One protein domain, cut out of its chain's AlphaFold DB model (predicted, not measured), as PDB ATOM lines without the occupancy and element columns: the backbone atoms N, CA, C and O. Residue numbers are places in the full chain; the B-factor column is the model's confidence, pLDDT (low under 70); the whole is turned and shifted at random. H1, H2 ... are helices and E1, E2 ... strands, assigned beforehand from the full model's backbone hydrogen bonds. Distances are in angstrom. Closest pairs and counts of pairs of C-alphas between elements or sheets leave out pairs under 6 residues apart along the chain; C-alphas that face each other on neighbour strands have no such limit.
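What this domain is: This is residues 107 to 213 of the 262 residues of an uncharacterized protein of Klebsiella pneumoniae (UniProt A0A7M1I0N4). One long helix, H1, packs with its later part on a body made largely of loops, and its residues 107 to 115 stick out as an arm; short H3 crosses H1, and short H2 packs at H1's last residues, with strand E1 near H2. The 107 printed residues hold H1, H2, H3 and E1 in that order, mostly helix, with under half in named elements. The whole is compact, radius of gyration of the C-alphas 14.0 A, spanning 43 by 37 by 24 A.

Where its parts are: H1, residues 107 to 132, runs 37.3 A from C-alpha 107 at (-47.132, -18.692, 26.556). H2 is residues 139 to 146, 10.4 A; H3, 160 to 168, 12.2 A; E1, 207 to 210, 10.9 A, ending at C-alpha 210 (-32.811, -48.600, 10.937).

How they stand to each other: H1 touches H3 with residues 120 to 128 alone, opposite ways at a steep tilt of 54 degrees; the closest C-alphas, Ala 124 and Ala 163, are 5.0 A apart. H1 touches H2 with residues 130 to 132 alone, the same way at a steep 62 degrees; C-alphas Gln 131 and Leu 144 are closest, 5.3 A. E1 pairs with no named strand; short antiparallel pairings join it to residues 136 to 137 and 182 to 183. In H1, H2 and H3 every O i to N i+4 pair is within hydrogen-bond range.

The domain as a whole: C-alphas Ile 107 and Gly 149 are farthest apart, 44.9 A. The printed part has no cut; the links H2 to H3 and H3 to E1 are long. Residues 187 and 192 to 195 have pLDDT under 70.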
ATOM      1  N   ILE A 107     -47.869 -17.542  26.000       75.31
ATOM      2  CA  ILE A 107     -47.132 -18.692  26.556       75.31
ATOM      3  C   ILE A 107     -47.580 -20.021  25.932       75.31
ATOM      4  O   ILE A 107     -46.712 -20.743  25.445       75.31
ATOM      5  N   PRO A 108     -48.891 -20.337  25.860       75.38
ATOM      6  CA  PRO A 108     -49.404 -21.434  25.039       75.38
ATOM      7  C   PRO A 108     -48.828 -21.451  23.617       75.38
ATOM      8  O   PRO A 108     -48.333 -22.477  23.161       75.38
ATOM      9  N   GLN A 109     -48.832 -20.299  22.939       79.06
ATOM     10  CA  GLN A 109     -48.353 -20.175  21.559       79.06
ATOM     11  C   GLN A 109     -46.843 -20.401  21.439       79.06
ATOM     12  O   GLN A 109     -46.410 -21.158  20.575       79.06
ATOM     13  N   ALA A 110     -46.044 -19.787  22.316       84.31
ATOM     14  CA  ALA A 110     -44.597 -19.978  22.336       84.31
ATOM     15  C   ALA A 110     -44.227 -21.435  22.635       84.31
ATOM     16  O   ALA A 110     -43.325 -21.985  22.011       84.31
ATOM     17  N   PHE A 111     -44.950 -22.082  23.551       82.94
ATOM     18  CA  PHE A 111     -44.719 -23.481  23.888       82.94
ATOM     19  C   PHE A 111     -45.116 -24.427  22.749       82.94
ATOM     20  O   PHE A 111     -44.360 -25.338  22.427       82.94
ATOM     21  N   ALA A 112     -46.260 -24.192  22.097       82.12
ATOM     22  CA  ALA A 112     -46.672 -24.954  20.919       82.12
ATOM     23  C   ALA A 112     -45.657 -24.814  19.771       82.12
ATOM     24  O   ALA A 112     -45.254 -25.817  19.184       82.12
ATOM     25  N   ALA A 113     -45.183 -23.591  19.511       87.06
ATOM     26  CA  ALA A 113     -44.146 -23.329  18.516       87.06
ATOM     27  C   ALA A 113     -42.824 -24.034  18.861       87.06
ATOM     28  O   ALA A 113     -42.154 -24.559  17.974       87.06
ATOM     29  N   GLU A 114     -42.456 -24.087  20.143       90.50
ATOM     30  CA  GLU A 114     -41.254 -24.791  20.590       90.50
ATOM     31  C   GLU A 114     -41.392 -26.315  20.459       90.50
ATOM     32  O   GLU A 114     -40.458 -26.967  19.997       90.50
ATOM     33  N   ILE A 115     -42.560 -26.891  20.776       88.31
ATOM     34  CA  ILE A 115     -42.841 -28.317  20.531       88.31
ATOM     35  C   ILE A 115     -42.688 -28.638  19.043       88.31
ATOM     36  O   ILE A 115     -41.999 -29.594  18.692       88.31
ATOM     37  N   GLU A 116     -43.297 -27.838  18.167       87.94
ATOM     38  CA  GLU A 116     -43.212 -28.036  16.719       87.94
ATOM     39  C   GLU A 116     -41.769 -27.899  16.211       87.94
ATOM     40  O   GLU A 116     -41.319 -28.675  15.359       87.94
ATOM     41  N   ARG A 117     -41.011 -26.942  16.763       91.81
ATOM     42  CA  ARG A 117     -39.594 -26.743  16.446       91.81
ATOM     43  C   ARG A 117     -38.768 -27.970  16.825       91.81
ATOM     44  O   ARG A 117     -38.008 -28.449  15.984       91.81
ATOM     45  N   VAL A 118     -38.926 -28.470  18.050       92.81
ATOM     46  CA  VAL A 118     -38.196 -29.639  18.565       92.81
ATOM     47  C   VAL A 118     -38.583 -30.908  17.809       92.81
ATOM     48  O   VAL A 118     -37.703 -31.682  17.442       92.81
ATOM     49  N   ASP A 119     -39.867 -31.108  17.509       90.25
ATOM     50  CA  ASP A 119     -40.338 -32.239  16.701       90.25
ATOM     51  C   ASP A 119     -39.734 -32.214  15.288       90.25
ATOM     52  O   ASP A 119     -39.213 -33.216  14.795       90.25
ATOM     53  N   THR A 120     -39.719 -31.037  14.657       91.62
ATOM     54  CA  THR A 120     -39.093 -30.841  13.343       91.62
ATOM     55  C   THR A 120     -37.588 -31.099  13.386       91.62
ATOM     56  O   THR A 120     -37.042 -31.714  12.471       91.62
ATOM     57  N   GLU A 121     -36.906 -30.632  14.429       94.56
ATOM     58  CA  GLU A 121     -35.470 -30.837  14.620       94.56
ATOM     59  C   GLU A 121     -35.134 -32.317  14.841       94.56
ATOM     60  O   GLU A 121     -34.224 -32.836  14.197       94.56
ATOM     61  N   LEU A 122     -35.905 -33.021  15.674       92.69
ATOM     62  CA  LEU A 122     -35.736 -34.452  15.926       92.69
ATOM     63  C   LEU A 122     -35.970 -35.277  14.653       92.69
ATOM     64  O   LEU A 122     -35.159 -36.142  14.319       92.69
ATOM     65  N   SER A 123     -37.050 -34.977  13.927       92.81
ATOM     66  CA  SER A 123     -37.372 -35.590  12.635       92.81
ATOM     67  C   SER A 123     -36.242 -35.382  11.623       92.81
ATOM     68  O   SER A 123     -35.752 -36.344  11.028       92.81
ATOM     69  N   ALA A 124     -35.771 -34.141  11.470       94.75
ATOM     70  CA  ALA A 124     -34.711 -33.790  10.534       94.75
ATOM     71  C   ALA A 124     -33.364 -34.424  10.911       94.75
ATOM     72  O   ALA A 124     -32.667 -34.939  10.041       94.75
ATOM     73  N   SER A 125     -33.012 -34.422  12.198       95.81
ATOM     74  CA  SER A 125     -31.791 -35.049  12.710       95.81
ATOM     75  C   SER A 125     -31.779 -36.550  12.419       95.81
ATOM     76  O   SER A 125     -30.815 -37.073  11.856       95.81
ATOM     77  N   ARG A 126     -32.897 -37.236  12.688       95.00
ATOM     78  CA  ARG A 126     -33.046 -38.659  12.369       95.00
ATOM     79  C   ARG A 126     -32.963 -38.924  10.864       95.00
ATOM     80  O   ARG A 126     -32.289 -39.865  10.459       95.00
ATOM     81  N   ALA A 127     -33.603 -38.090  10.043       95.00
ATOM     82  CA  ALA A 127     -33.572 -38.211   8.586       95.00
ATOM     83  C   ALA A 127     -32.155 -38.079   8.015       95.00
ATOM     84  O   ALA A 127     -31.764 -38.860   7.153       95.00
ATOM     85  N   VAL A 128     -31.369 -37.132   8.532       96.06
ATOM     86  CA  VAL A 128     -29.965 -36.949   8.145       96.06
ATOM     87  C   VAL A 128     -29.111 -38.126   8.614       96.06
ATOM     88  O   VAL A 128     -28.301 -38.624   7.840       96.06
ATOM     89  N   SER A 129     -29.313 -38.614   9.840       95.75
ATOM     90  CA  SER A 129     -28.609 -39.807  10.331       95.75
ATOM     91  C   SER A 129     -28.859 -41.012   9.417       95.75
ATOM     92  O   SER A 129     -27.907 -41.605   8.917       95.75
ATOM     93  N   TYR A 130     -30.119 -41.303   9.082       95.62
ATOM     94  CA  TYR A 130     -30.454 -42.376   8.142       95.62
ATOM     95  C   TYR A 130     -29.979 -42.098   6.707       95.62
ATOM     96  O   TYR A 130     -29.638 -43.035   5.993       95.62
ATOM     97  N   GLN A 131     -29.883 -40.848   6.252       95.44
ATOM     98  CA  GLN A 131     -29.296 -40.562   4.939       95.44
ATOM     99  C   GLN A 131     -27.849 -41.052   4.848       95.44
ATOM    100  O   GLN A 131     -27.479 -41.618   3.822       95.44
ATOM    101  N   HIS A 132     -27.043 -40.836   5.888       94.38
ATOM    102  CA  HIS A 132     -25.590 -41.025   5.825       94.38
ATOM    103  C   HIS A 132     -25.107 -42.356   6.397       94.38
ATOM    104  O   HIS A 132     -24.070 -42.856   5.967       94.38
ATOM    105  N   GLU A 133     -25.845 -42.952   7.331       93.25
ATOM    106  CA  GLU A 133     -25.332 -44.042   8.161       93.25
ATOM    107  C   GLU A 133     -26.308 -45.213   8.303       93.25
ATOM    108  O   GLU A 133     -27.526 -45.077   8.174       93.25
ATOM    109  N   GLY A 134     -25.739 -46.378   8.620       91.69
ATOM    110  CA  GLY A 134     -26.477 -47.577   9.011       91.69
ATOM    111  C   GLY A 134     -27.155 -48.306   7.855       91.69
ATOM    112  O   GLY A 134     -27.529 -47.723   6.840       91.69
ATOM    113  N   LEU A 135     -27.328 -49.609   8.008       94.94
ATOM    114  CA  LEU A 135     -28.172 -50.391   7.117       94.94
ATOM    115  C   LEU A 135     -29.644 -49.996   7.333       94.94
ATOM    116  O   LEU A 135     -30.071 -49.824   8.479       94.94
ATOM    117  N   LEU A 136     -30.408 -49.842   6.250       95.69
ATOM    118  CA  LEU A 136     -31.816 -49.455   6.308       95.69
ATOM    119  C   LEU A 136     -32.713 -50.476   5.610       95.69
ATOM    120  O   LEU A 136     -32.465 -50.865   4.472       95.69
ATOM    121  N   TYR A 137     -33.798 -50.842   6.283       94.81
ATOM    122  CA  TYR A 137     -34.880 -51.660   5.745       94.81
ATOM    123  C   TYR A 137     -35.867 -50.818   4.923       94.81
ATOM    124  O   TYR A 137     -36.012 -49.621   5.176       94.81
ATOM    125  N   GLY A 138     -36.597 -51.460   4.004       93.81
ATOM    126  CA  GLY A 138     -37.664 -50.859   3.190       93.81
ATOM    127  C   GLY A 138     -37.165 -50.180   1.909       93.81
ATOM    128  O   GLY A 138     -35.978 -49.885   1.768       93.81
ATOM    129  N   GLU A 139     -38.072 -49.923   0.962       94.19
ATOM    130  CA  GLU A 139     -37.721 -49.253  -0.304       94.19
ATOM    131  C   GLU A 139     -37.220 -47.819  -0.086       94.19
ATOM    132  O   GLU A 139     -36.258 -47.396  -0.726       94.19
ATOM    133  N   GLY A 140     -37.769 -47.102   0.897       93.56
ATOM    134  CA  GLY A 140     -37.233 -45.802   1.301       93.56
ATOM    135  C   GLY A 140     -35.818 -45.896   1.870       93.56
ATOM    136  O   GLY A 140     -34.983 -45.033   1.606       93.56
ATOM    137  N   GLY A 141     -35.513 -46.975   2.593       94.69
ATOM    138  CA  GLY A 141     -34.171 -47.251   3.099       94.69
ATOM    139  C   GLY A 141     -33.173 -47.470   1.965       94.69
ATOM    140  O   GLY A 141     -32.121 -46.828   1.933       94.69
ATOM    141  N   LYS A 142     -33.547 -48.303   0.985       95.12
ATOM    142  CA  LYS A 142     -32.758 -48.543  -0.234       95.12
ATOM    143  C   LYS A 142     -32.529 -47.259  -1.028       95.12
ATOM    144  O   LYS A 142     -31.408 -47.023  -1.477       95.12
ATOM    145  N   LEU A 143     -33.550 -46.406  -1.153       94.56
ATOM    146  CA  LEU A 143     -33.424 -45.104  -1.806       94.56
ATOM    147  C   LEU A 143     -32.358 -44.246  -1.115       94.56
ATOM    148  O   LEU A 143     -31.414 -43.810  -1.773       94.56
ATOM    149  N   LEU A 144     -32.452 -44.054   0.205       95.25
ATOM    150  CA  LEU A 144     -31.470 -43.253   0.946       95.25
ATOM    151  C   LEU A 144     -30.060 -43.845   0.853       95.25
ATOM    152  O   LEU A 144     -29.101 -43.103   0.649       95.25
ATOM    153  N   MET A 145     -29.937 -45.171   0.946       95.69
ATOM    154  CA  MET A 145     -28.664 -45.876   0.802       95.69
ATOM    155  C   MET A 145     -28.048 -45.708  -0.591       95.69
ATOM    156  O   MET A 145     -26.850 -45.470  -0.685       95.69
ATOM    157  N   SER A 146     -28.842 -45.773  -1.665       94.94
ATOM    158  CA  SER A 146     -28.341 -45.630  -3.043       94.94
ATOM    159  C   SER A 146     -27.801 -44.231  -3.360       94.94
ATOM    160  O   SER A 146     -26.978 -44.066  -4.254       94.94
ATOM    161  N   GLN A 147     -28.231 -43.218  -2.603       94.75
ATOM    162  CA  GLN A 147     -27.728 -41.848  -2.707       94.75
ATOM    163  C   GLN A 147     -26.410 -41.637  -1.938       94.75
ATOM    164  O   GLN A 147     -25.762 -40.598  -2.105       94.75
ATOM    165  N   ARG A 148     -26.000 -42.585  -1.080       92.50
ATOM    166  CA  ARG A 148     -24.739 -42.502  -0.329       92.50
ATOM    167  C   ARG A 148     -23.575 -42.673  -1.301       92.50
ATOM    168  O   ARG A 148     -23.479 -43.674  -1.996       92.50
ATOM    169  N   GLY A 149     -22.699 -41.675  -1.364       82.19
ATOM    170  CA  GLY A 149     -21.603 -41.611  -2.341       82.19
ATOM    171  C   GLY A 149     -21.901 -40.736  -3.563       82.19
ATOM    172  O   GLY A 149     -20.978 -40.396  -4.299       82.19
ATOM    173  N   GLY A 150     -23.155 -40.309  -3.744       85.44
ATOM    174  CA  GLY A 150     -23.521 -39.275  -4.707       85.44
ATOM    175  C   GLY A 150     -23.174 -37.861  -4.226       85.44
ATOM    176  O   GLY A 150     -22.762 -37.628  -3.086       85.44
ATOM    177  N   HIS A 151     -23.383 -36.874  -5.096       88.12
ATOM    178  CA  HIS A 151     -23.251 -35.469  -4.712       88.12
ATOM    179  C   HIS A 151     -24.389 -35.042  -3.769       88.12
ATOM    180  O   HIS A 151     -25.519 -35.508  -3.887       88.12
ATOM    181  N   LEU A 152     -24.141 -34.047  -2.903       86.00
ATOM    182  CA  LEU A 152     -25.132 -33.527  -1.938       86.00
ATOM    183  C   LEU A 152     -26.482 -33.118  -2.559       86.00
ATOM    184  O   LEU A 152     -27.503 -33.119  -1.871       86.00
ATOM    185  N   HIS A 153     -26.508 -32.739  -3.841       87.19
ATOM    186  CA  HIS A 153     -27.742 -32.357  -4.533       87.19
ATOM    187  C   HIS A 153     -28.652 -33.554  -4.860       87.19
ATOM    188  O   HIS A 153     -29.852 -33.352  -5.017       87.19
ATOM    189  N   GLN A 154     -28.100 -34.769  -4.927       88.19
ATOM    190  CA  GLN A 154     -28.820 -36.017  -5.214       88.19
ATOM    191  C   GLN A 154     -29.425 -36.645  -3.952       88.19
ATOM    192  O   GLN A 154     -30.337 -37.458  -4.045       88.19
ATOM    193  N   MET A 155     -28.930 -36.260  -2.775       92.69
ATOM    194  CA  MET A 155     -29.437 -36.745  -1.495       92.69
ATOM    195  C   MET A 155     -30.783 -36.104  -1.138       92.69
ATOM    196  O   MET A 155     -30.977 -34.883  -1.278       92.69
ATOM    197  N   THR A 156     -31.674 -36.922  -0.579       91.88
ATOM    198  CA  THR A 156     -32.967 -36.495  -0.037       91.88
ATOM    199  C   THR A 156     -32.768 -35.608   1.198       91.88
ATOM    200  O   THR A 156     -33.194 -34.450   1.209       91.88
ATOM    201  N   PHE A 157     -32.019 -36.091   2.197       94.19
ATOM    202  CA  PHE A 157     -31.739 -35.401   3.465       94.19
ATOM    203  C   PHE A 157     -30.230 -35.152   3.689       94.19
ATOM    204  O   PHE A 157     -29.653 -35.644   4.656       94.19
ATOM    205  N   PRO A 158     -29.549 -34.357   2.838       92.88
ATOM    206  CA  PRO A 158     -28.100 -34.157   2.912       92.88
ATOM    207  C   PRO A 158     -27.647 -33.445   4.187       92.88
ATOM    208  O   PRO A 158     -26.569 -33.726   4.698       92.88
ATOM    209  N   THR A 159     -28.434 -32.483   4.680       95.31
ATOM    210  CA  THR A 159     -28.077 -31.653   5.838       95.31
ATOM    211  C   THR A 159     -29.296 -31.363   6.697       95.31
ATOM    212  O   THR A 159     -30.420 -31.285   6.190       95.31
ATOM    213  N   LEU A 160     -29.055 -31.095   7.986       94.81
ATOM    214  CA  LEU A 160     -30.099 -30.723   8.944       94.81
ATOM    215  C   LEU A 160     -30.900 -29.511   8.452       94.81
ATOM    216  O   LEU A 160     -32.126 -29.529   8.460       94.81
ATOM    217  N   LYS A 161     -30.213 -28.488   7.926       94.31
ATOM    218  CA  LYS A 161     -30.852 -27.274   7.398       94.31
ATOM    219  C   LYS A 161     -31.822 -27.580   6.252       94.31
ATOM    220  O   LYS A 161     -32.922 -27.027   6.228       94.31
ATOM    221  N   LYS A 162     -31.439 -28.454   5.310       92.38
ATOM    222  CA  LYS A 162     -32.314 -28.836   4.188       92.38
ATOM    223  C   LYS A 162     -33.489 -29.683   4.681       92.38
ATOM    224  O   LYS A 162     -34.620 -29.363   4.333       92.38
ATOM    225  N   ALA A 163     -33.242 -30.670   5.544       93.38
ATOM    226  CA  ALA A 163     -34.285 -31.523   6.111       93.38
ATOM    227  C   ALA A 163     -35.323 -30.719   6.923       93.38
ATOM    228  O   ALA A 163     -36.522 -30.845   6.684       93.38
ATOM    229  N   MET A 164     -34.887 -29.792   7.785       93.19
ATOM    230  CA  MET A 164     -35.793 -28.886   8.508       93.19
ATOM    231  C   MET A 164     -36.583 -27.975   7.556       93.19
ATOM    232  O   MET A 164     -37.769 -27.732   7.767       93.19
ATOM    233  N   SER A 165     -35.946 -27.461   6.499       91.62
ATOM    234  CA  SER A 165     -36.619 -26.634   5.489       91.62
ATOM    235  C   SER A 165     -37.655 -27.419   4.676       91.62
ATOM    236  O   SER A 165     -38.671 -26.849   4.281       91.62
ATOM    237  N   MET A 166     -37.407 -28.701   4.398       89.25
ATOM    238  CA  MET A 166     -38.360 -29.583   3.716       89.25
ATOM    239  C   MET A 166     -39.566 -29.878   4.606       89.25
ATOM    240  O   MET A 166     -40.695 -29.657   4.172       89.25
ATOM    241  N   ALA A 167     -39.327 -30.241   5.869       88.31
ATOM    242  CA  ALA A 167     -40.384 -30.498   6.842       88.31
ATOM    243  C   ALA A 167     -41.308 -29.282   7.051       88.31
ATOM    244  O   ALA A 167     -42.526 -29.429   7.057       88.31
ATOM    245  N   LYS A 168     -40.750 -28.065   7.141       86.94
ATOM    246  CA  LYS A 168     -41.539 -26.826   7.308       86.94
ATOM    247  C   LYS A 168     -42.399 -26.453   6.100       86.94
ATOM    248  O   LYS A 168     -43.396 -25.764   6.259       86.94
ATOM    249  N   ARG A 169     -42.005 -26.856   4.890       85.06
ATOM    250  CA  ARG A 169     -42.734 -26.532   3.649       85.06
ATOM    251  C   ARG A 169     -43.874 -27.511   3.346       85.06
ATOM    252  O   ARG A 169     -44.447 -27.427   2.268       85.06
ATOM    253  N   GLY A 170     -44.172 -28.439   4.259       71.56
ATOM    254  CA  GLY A 170     -45.126 -29.522   4.009       71.56
ATOM    255  C   GLY A 170     -44.614 -30.562   3.007       71.56
ATOM    256  O   GLY A 170     -45.410 -31.307   2.455       71.56
ATOM    257  N   GLY A 171     -43.301 -30.588   2.741       71.12
ATOM    258  CA  GLY A 171     -42.670 -31.612   1.912       71.12
ATOM    259  C   GLY A 171     -42.326 -32.868   2.718       71.12
ATOM    260  O   GLY A 171     -42.879 -33.116   3.787       71.12
ATOM    261  N   GLN A 172     -41.352 -33.638   2.231       79.50
ATOM    262  CA  GLN A 172     -40.895 -34.858   2.899       79.50
ATOM    263  C   GLN A 172     -40.378 -34.561   4.320       79.50
ATOM    264  O   GLN A 172     -39.372 -33.868   4.509       79.50
ATOM    265  N   LYS A 173     -41.085 -35.100   5.317       88.88
ATOM    266  CA  LYS A 173     -40.754 -35.081   6.745       88.88
ATOM    267  C   LYS A 173     -40.674 -36.527   7.208       88.88
ATOM    268  O   LYS A 173     -41.622 -37.282   7.005       88.88
ATOM    269  N   LEU A 174     -39.578 -36.903   7.864       91.75
ATOM    270  CA  LEU A 174     -39.453 -38.243   8.426       91.75
ATOM    271  C   LEU A 174     -40.321 -38.361   9.685       91.75
ATOM    272  O   LEU A 174     -40.008 -37.770  10.718       91.75
ATOM    273  N   VAL A 175     -41.405 -39.125   9.615       90.25
ATOM    274  CA  VAL A 175     -42.354 -39.306  10.720       90.25
ATOM    275  C   VAL A 175     -42.235 -40.718  11.272       90.25
ATOM    276  O   VAL A 175     -42.201 -41.683  10.513       90.25
ATOM    277  N   SER A 176     -42.175 -40.846  12.601       89.31
ATOM    278  CA  SER A 176     -42.240 -42.157  13.252       89.31
ATOM    279  C   SER A 176     -43.659 -42.711  13.199       89.31
ATOM    280  O   SER A 176     -44.613 -42.027  13.564       89.31
ATOM    281  N   LEU A 177     -43.783 -43.980  12.821       86.31
ATOM    282  CA  LEU A 177     -45.047 -44.716  12.821       86.31
ATOM    283  C   LEU A 177     -45.355 -45.360  14.190       86.31
ATOM    284  O   LEU A 177     -46.358 -46.048  14.351       86.31
ATOM    285  N   GLY A 178     -44.497 -45.161  15.202       85.62
ATOM    286  CA  GLY A 178     -44.706 -45.657  16.574       85.62
ATOM    287  C   GLY A 178     -44.444 -47.158  16.783       85.62
ATOM    288  O   GLY A 178     -44.553 -47.673  17.900       85.62
ATOM    289  N   ASN A 179     -44.063 -47.876  15.732       87.50
ATOM    290  CA  ASN A 179     -43.816 -49.322  15.710       87.50
ATOM    291  C   ASN A 179     -42.374 -49.685  15.303       87.50
ATOM    292  O   ASN A 179     -42.091 -50.841  15.003       87.50
ATOM    293  N   GLY A 180     -41.464 -48.707  15.320       90.56
ATOM    294  CA  GLY A 180     -40.078 -48.856  14.862       90.56
ATOM    295  C   GLY A 180     -39.883 -48.556  13.372       90.56
ATOM    296  O   GLY A 180     -38.756 -48.497  12.908       90.56
ATOM    297  N   PHE A 181     -40.956 -48.312  12.621       91.50
ATOM    298  CA  PHE A 181     -40.856 -47.850  11.240       91.50
ATOM    299  C   PHE A 181     -41.018 -46.333  11.138       91.50
ATOM    300  O   PHE A 181     -41.576 -45.675  12.027       91.50
ATOM    301  N   TYR A 182     -40.530 -45.787  10.031       92.19
ATOM    302  CA  TYR A 182     -40.609 -44.377   9.688       92.19
ATOM    303  C   TYR A 182     -41.116 -44.193   8.256       92.19
ATOM    304  O   TYR A 182     -40.910 -45.049   7.395       92.19
ATOM    305  N   CYS A 183     -41.761 -43.056   8.007       90.94
ATOM    306  CA  CYS A 183     -42.261 -42.656   6.696       90.94
ATOM    307  C   CYS A 183     -41.644 -41.317   6.277       90.94
ATOM    308  O   CYS A 183     -41.660 -40.369   7.060       90.94
ATOM    309  N   MET A 184     -41.126 -41.222   5.050       90.81
ATOM    310  CA  MET A 184     -40.589 -39.976   4.479       90.81
ATOM    311  C   MET A 184     -41.671 -39.031   3.951       90.81
ATOM    312  O   MET A 184     -41.406 -37.837   3.811       90.81
ATOM    313  N   ASN A 185     -42.886 -39.525   3.692       86.38
ATOM    314  CA  ASN A 185     -43.973 -38.729   3.108       86.38
ATOM    315  C   ASN A 185     -44.727 -37.857   4.132       86.38
ATOM    316  O   ASN A 185     -45.784 -37.300   3.844       86.38
ATOM    317  N   GLY A 186     -44.221 -37.762   5.363       76.94
ATOM    318  CA  GLY A 186     -44.865 -36.994   6.418       76.94
ATOM    319  C   GLY A 186     -46.259 -37.521   6.763       76.94
ATOM    320  O   GLY A 186     -46.425 -38.678   7.148       76.94
ATOM    321  N   HIS A 187     -47.257 -36.643   6.654       69.50
ATOM    322  CA  HIS A 187     -48.661 -36.940   6.956       69.50
ATOM    323  C   HIS A 187     -49.517 -37.163   5.702       69.50
ATOM    324  O   HIS A 187     -50.707 -37.449   5.832       69.50
ATOM    325  N   ASP A 188     -48.927 -37.056   4.510       73.88
ATOM    326  CA  ASP A 188     -49.639 -37.151   3.235       73.88
ATOM    327  C   ASP A 188     -49.688 -38.602   2.728       73.88
ATOM    328  O   ASP A 188     -49.302 -38.930   1.612       73.88
ATOM    329  N   CYS A 189     -50.079 -39.525   3.608       78.94
ATOM    330  CA  CYS A 189     -50.232 -40.939   3.279       78.94
ATOM    331  C   CYS A 189     -51.717 -41.306   3.228       78.94
ATOM    332  O   CYS A 189     -52.474 -41.017   4.161       78.94
ATOM    333  N   GLU A 190     -52.128 -41.998   2.163       71.94
ATOM    334  CA  GLU A 190     -53.483 -42.550   2.050       71.94
ATOM    335  C   GLU A 190     -53.737 -43.638   3.107       71.94
ATOM    336  O   GLU A 190     -54.843 -43.754   3.644       71.94
ATOM    337  N   PHE A 191     -52.692 -44.380   3.490       70.38
ATOM    338  CA  PHE A 191     -52.746 -45.344   4.583       70.38
ATOM    339  C   PHE A 191     -52.671 -44.626   5.936       70.38
ATOM    340  O   PHE A 191     -51.600 -44.292   6.438       70.38
ATOM    341  N   LYS A 192     -53.839 -44.408   6.549       61.12
ATOM    342  CA  LYS A 192     -53.994 -43.753   7.865       61.12
ATOM    343  C   LYS A 192     -54.153 -44.734   9.032       61.12
ATOM    344  O   LYS A 192     -54.588 -44.342  10.116       61.12
ATOM    345  N   ALA A 193     -53.872 -46.019   8.824       54.03
ATOM    346  CA  ALA A 193     -54.097 -47.037   9.840       54.03
ATOM    347  C   ALA A 193     -53.072 -46.908  10.981       54.03
ATOM    348  O   ALA A 193     -51.935 -47.344  10.878       54.03
ATOM    349  N   VAL A 194     -53.501 -46.306  12.094       58.03
ATOM    350  CA  VAL A 194     -52.720 -46.211  13.345       58.03
ATOM    351  C   VAL A 194     -52.737 -47.537  14.121       58.03
ATOM    352  O   VAL A 194     -51.875 -47.790  14.957       58.03
ATOM    353  N   VAL A 195     -53.744 -48.379  13.873       64.31
ATOM    354  CA  VAL A 195     -54.034 -49.563  14.697       64.31
ATOM    355  C   VAL A 195     -53.247 -50.794  14.247       64.31
ATOM    356  O   VAL A 195     -52.857 -51.598  15.090       64.31
ATOM    357  N   GLN A 196     -52.996 -50.931  12.945       75.75
ATOM    358  CA  GLN A 196     -52.363 -52.106  12.356       75.75
ATOM    359  C   GLN A 196     -51.086 -51.688  11.628       75.75
ATOM    360  O   GLN A 196     -51.111 -50.880  10.703       75.75
ATOM    361  N   SER A 197     -49.958 -52.234  12.067       82.25
ATOM    362  CA  SER A 197     -48.645 -51.901  11.518       82.25
ATOM    363  C   SER A 197     -48.448 -52.491  10.131       82.25
ATOM    364  O   SER A 197     -47.915 -51.817   9.254       82.25
ATOM    365  N   ALA A 198     -48.972 -53.697   9.915       82.81
ATOM    366  CA  ALA A 198     -48.947 -54.390   8.635       82.81
ATOM    367  C   ALA A 198     -49.805 -53.718   7.548       82.81
ATOM    368  O   ALA A 198     -49.774 -54.136   6.395       82.81
ATOM    369  N   SER A 199     -50.568 -52.667   7.878       83.50
ATOM    370  CA  SER A 199     -51.218 -51.833   6.860       83.50
ATOM    371  C   SER A 199     -50.220 -51.004   6.050       83.50
ATOM    372  O   SER A 199     -50.550 -50.572   4.949       83.50
ATOM    373  N   CYS A 200     -49.016 -50.756   6.576       83.06
ATOM    374  CA  CYS A 200     -47.943 -50.167   5.785       83.06
ATOM    375  C   CYS A 200     -47.341 -51.229   4.862       83.06
ATOM    376  O   CYS A 200     -46.986 -52.314   5.309       83.06
ATOM    377  N   ASN A 201     -47.189 -50.902   3.580       82.38
ATOM    378  CA  ASN A 201     -46.543 -51.786   2.616       82.38
ATOM    379  C   ASN A 201     -45.009 -51.648   2.717       82.38
ATOM    380  O   ASN A 201     -44.510 -50.551   2.452       82.38
ATOM    381  N   PRO A 202     -44.242 -52.720   3.009       76.88
ATOM    382  CA  PRO A 202     -42.775 -52.686   2.966       76.88
ATOM    383  C   PRO A 202     -42.195 -52.243   1.613       76.88
ATOM    384  O   PRO A 202     -41.098 -51.688   1.562       76.88
ATOM    385  N   GLY A 203     -42.942 -52.459   0.525       84.75
ATOM    386  CA  GLY A 203     -42.621 -51.991  -0.825       84.75
ATOM    387  C   GLY A 203     -42.900 -50.503  -1.075       84.75
ATOM    388  O   GLY A 203     -42.733 -50.033  -2.194       84.75
ATOM    389  N   CYS A 204     -43.368 -49.751  -0.076       88.94
ATOM    390  CA  CYS A 204     -43.587 -48.314  -0.206       88.94
ATOM    391  C   CYS A 204     -42.250 -47.564  -0.270       88.94
ATOM    392  O   CYS A 204     -41.441 -47.649   0.655       88.94
ATOM    393  N   GLU A 205     -42.071 -46.737  -1.303       91.06
ATOM    394  CA  GLU A 205     -40.880 -45.895  -1.528       91.06
ATOM    395  C   GLU A 205     -40.551 -44.936  -0.373       91.06
ATOM    396  O   GLU A 205     -39.435 -44.440  -0.264       91.06
ATOM    397  N   ASN A 206     -41.520 -44.670   0.505       91.50
ATOM    398  CA  ASN A 206     -41.371 -43.758   1.630       91.50
ATOM    399  C   ASN A 206     -41.102 -44.477   2.955       91.50
ATOM    400  O   ASN A 206     -40.768 -43.811   3.936       91.50
ATOM    401  N   MET A 207     -41.267 -45.800   3.015       91.75
ATOM    402  CA  MET A 207     -41.118 -46.568   4.244       91.75
ATOM    403  C   MET A 207     -39.658 -46.951   4.468       91.75
ATOM    404  O   MET A 207     -38.995 -47.481   3.574       91.75
ATOM    405  N   LEU A 208     -39.171 -46.717   5.686       94.12
ATOM    406  CA  LEU A 208     -37.854 -47.175   6.103       94.12
ATOM    407  C   LEU A 208     -37.764 -47.485   7.594       94.12
ATOM    408  O   LEU A 208     -38.598 -47.054   8.394       94.12
ATOM    409  N   ALA A 209     -36.703 -48.188   7.973       94.50
ATOM    410  CA  ALA A 209     -36.288 -48.334   9.361       94.50
ATOM    411  C   ALA A 209     -34.794 -48.638   9.476       94.50
ATOM    412  O   ALA A 209     -34.218 -49.249   8.581       94.50
ATOM    413  N   GLY A 210     -34.184 -48.237  10.591       94.88
ATOM    414  CA  GLY A 210     -32.811 -48.600  10.937       94.88
ATOM    415  C   GLY A 210     -32.727 -49.785  11.901       94.88
ATOM    416  O   GLY A 210     -33.718 -50.182  12.521       94.88
ATOM    417  N   ALA A 211     -31.512 -50.309  12.075       94.25
ATOM    418  CA  ALA A 211     -31.215 -51.408  13.000       94.25
ATOM    419  C   ALA A 211     -31.574 -51.091  14.467       94.25
ATOM    420  O   ALA A 211     -31.860 -51.994  15.254       94.25
ATOM    421  N   ASP A 212     -31.646 -49.807  14.836       93.44
ATOM    422  CA  ASP A 212     -32.079 -49.347  16.162       93.44
ATOM    423  C   ASP A 212     -33.518 -49.762  16.516       93.44
ATOM    424  O   ASP A 212     -33.909 -49.751  17.686       93.44
ATOM    425  N   SER A 213     -34.295 -50.183  15.520       94.38
ATOM    426  CA  SER A 213     -35.685 -50.609  15.675       94.38
ATOM    427  C   SER A 213     -35.847 -52.114  15.932       94.38
ATOM    428  O   SER A 213     -36.892 -52.537  16.435       94.38
TER     429      SER A 213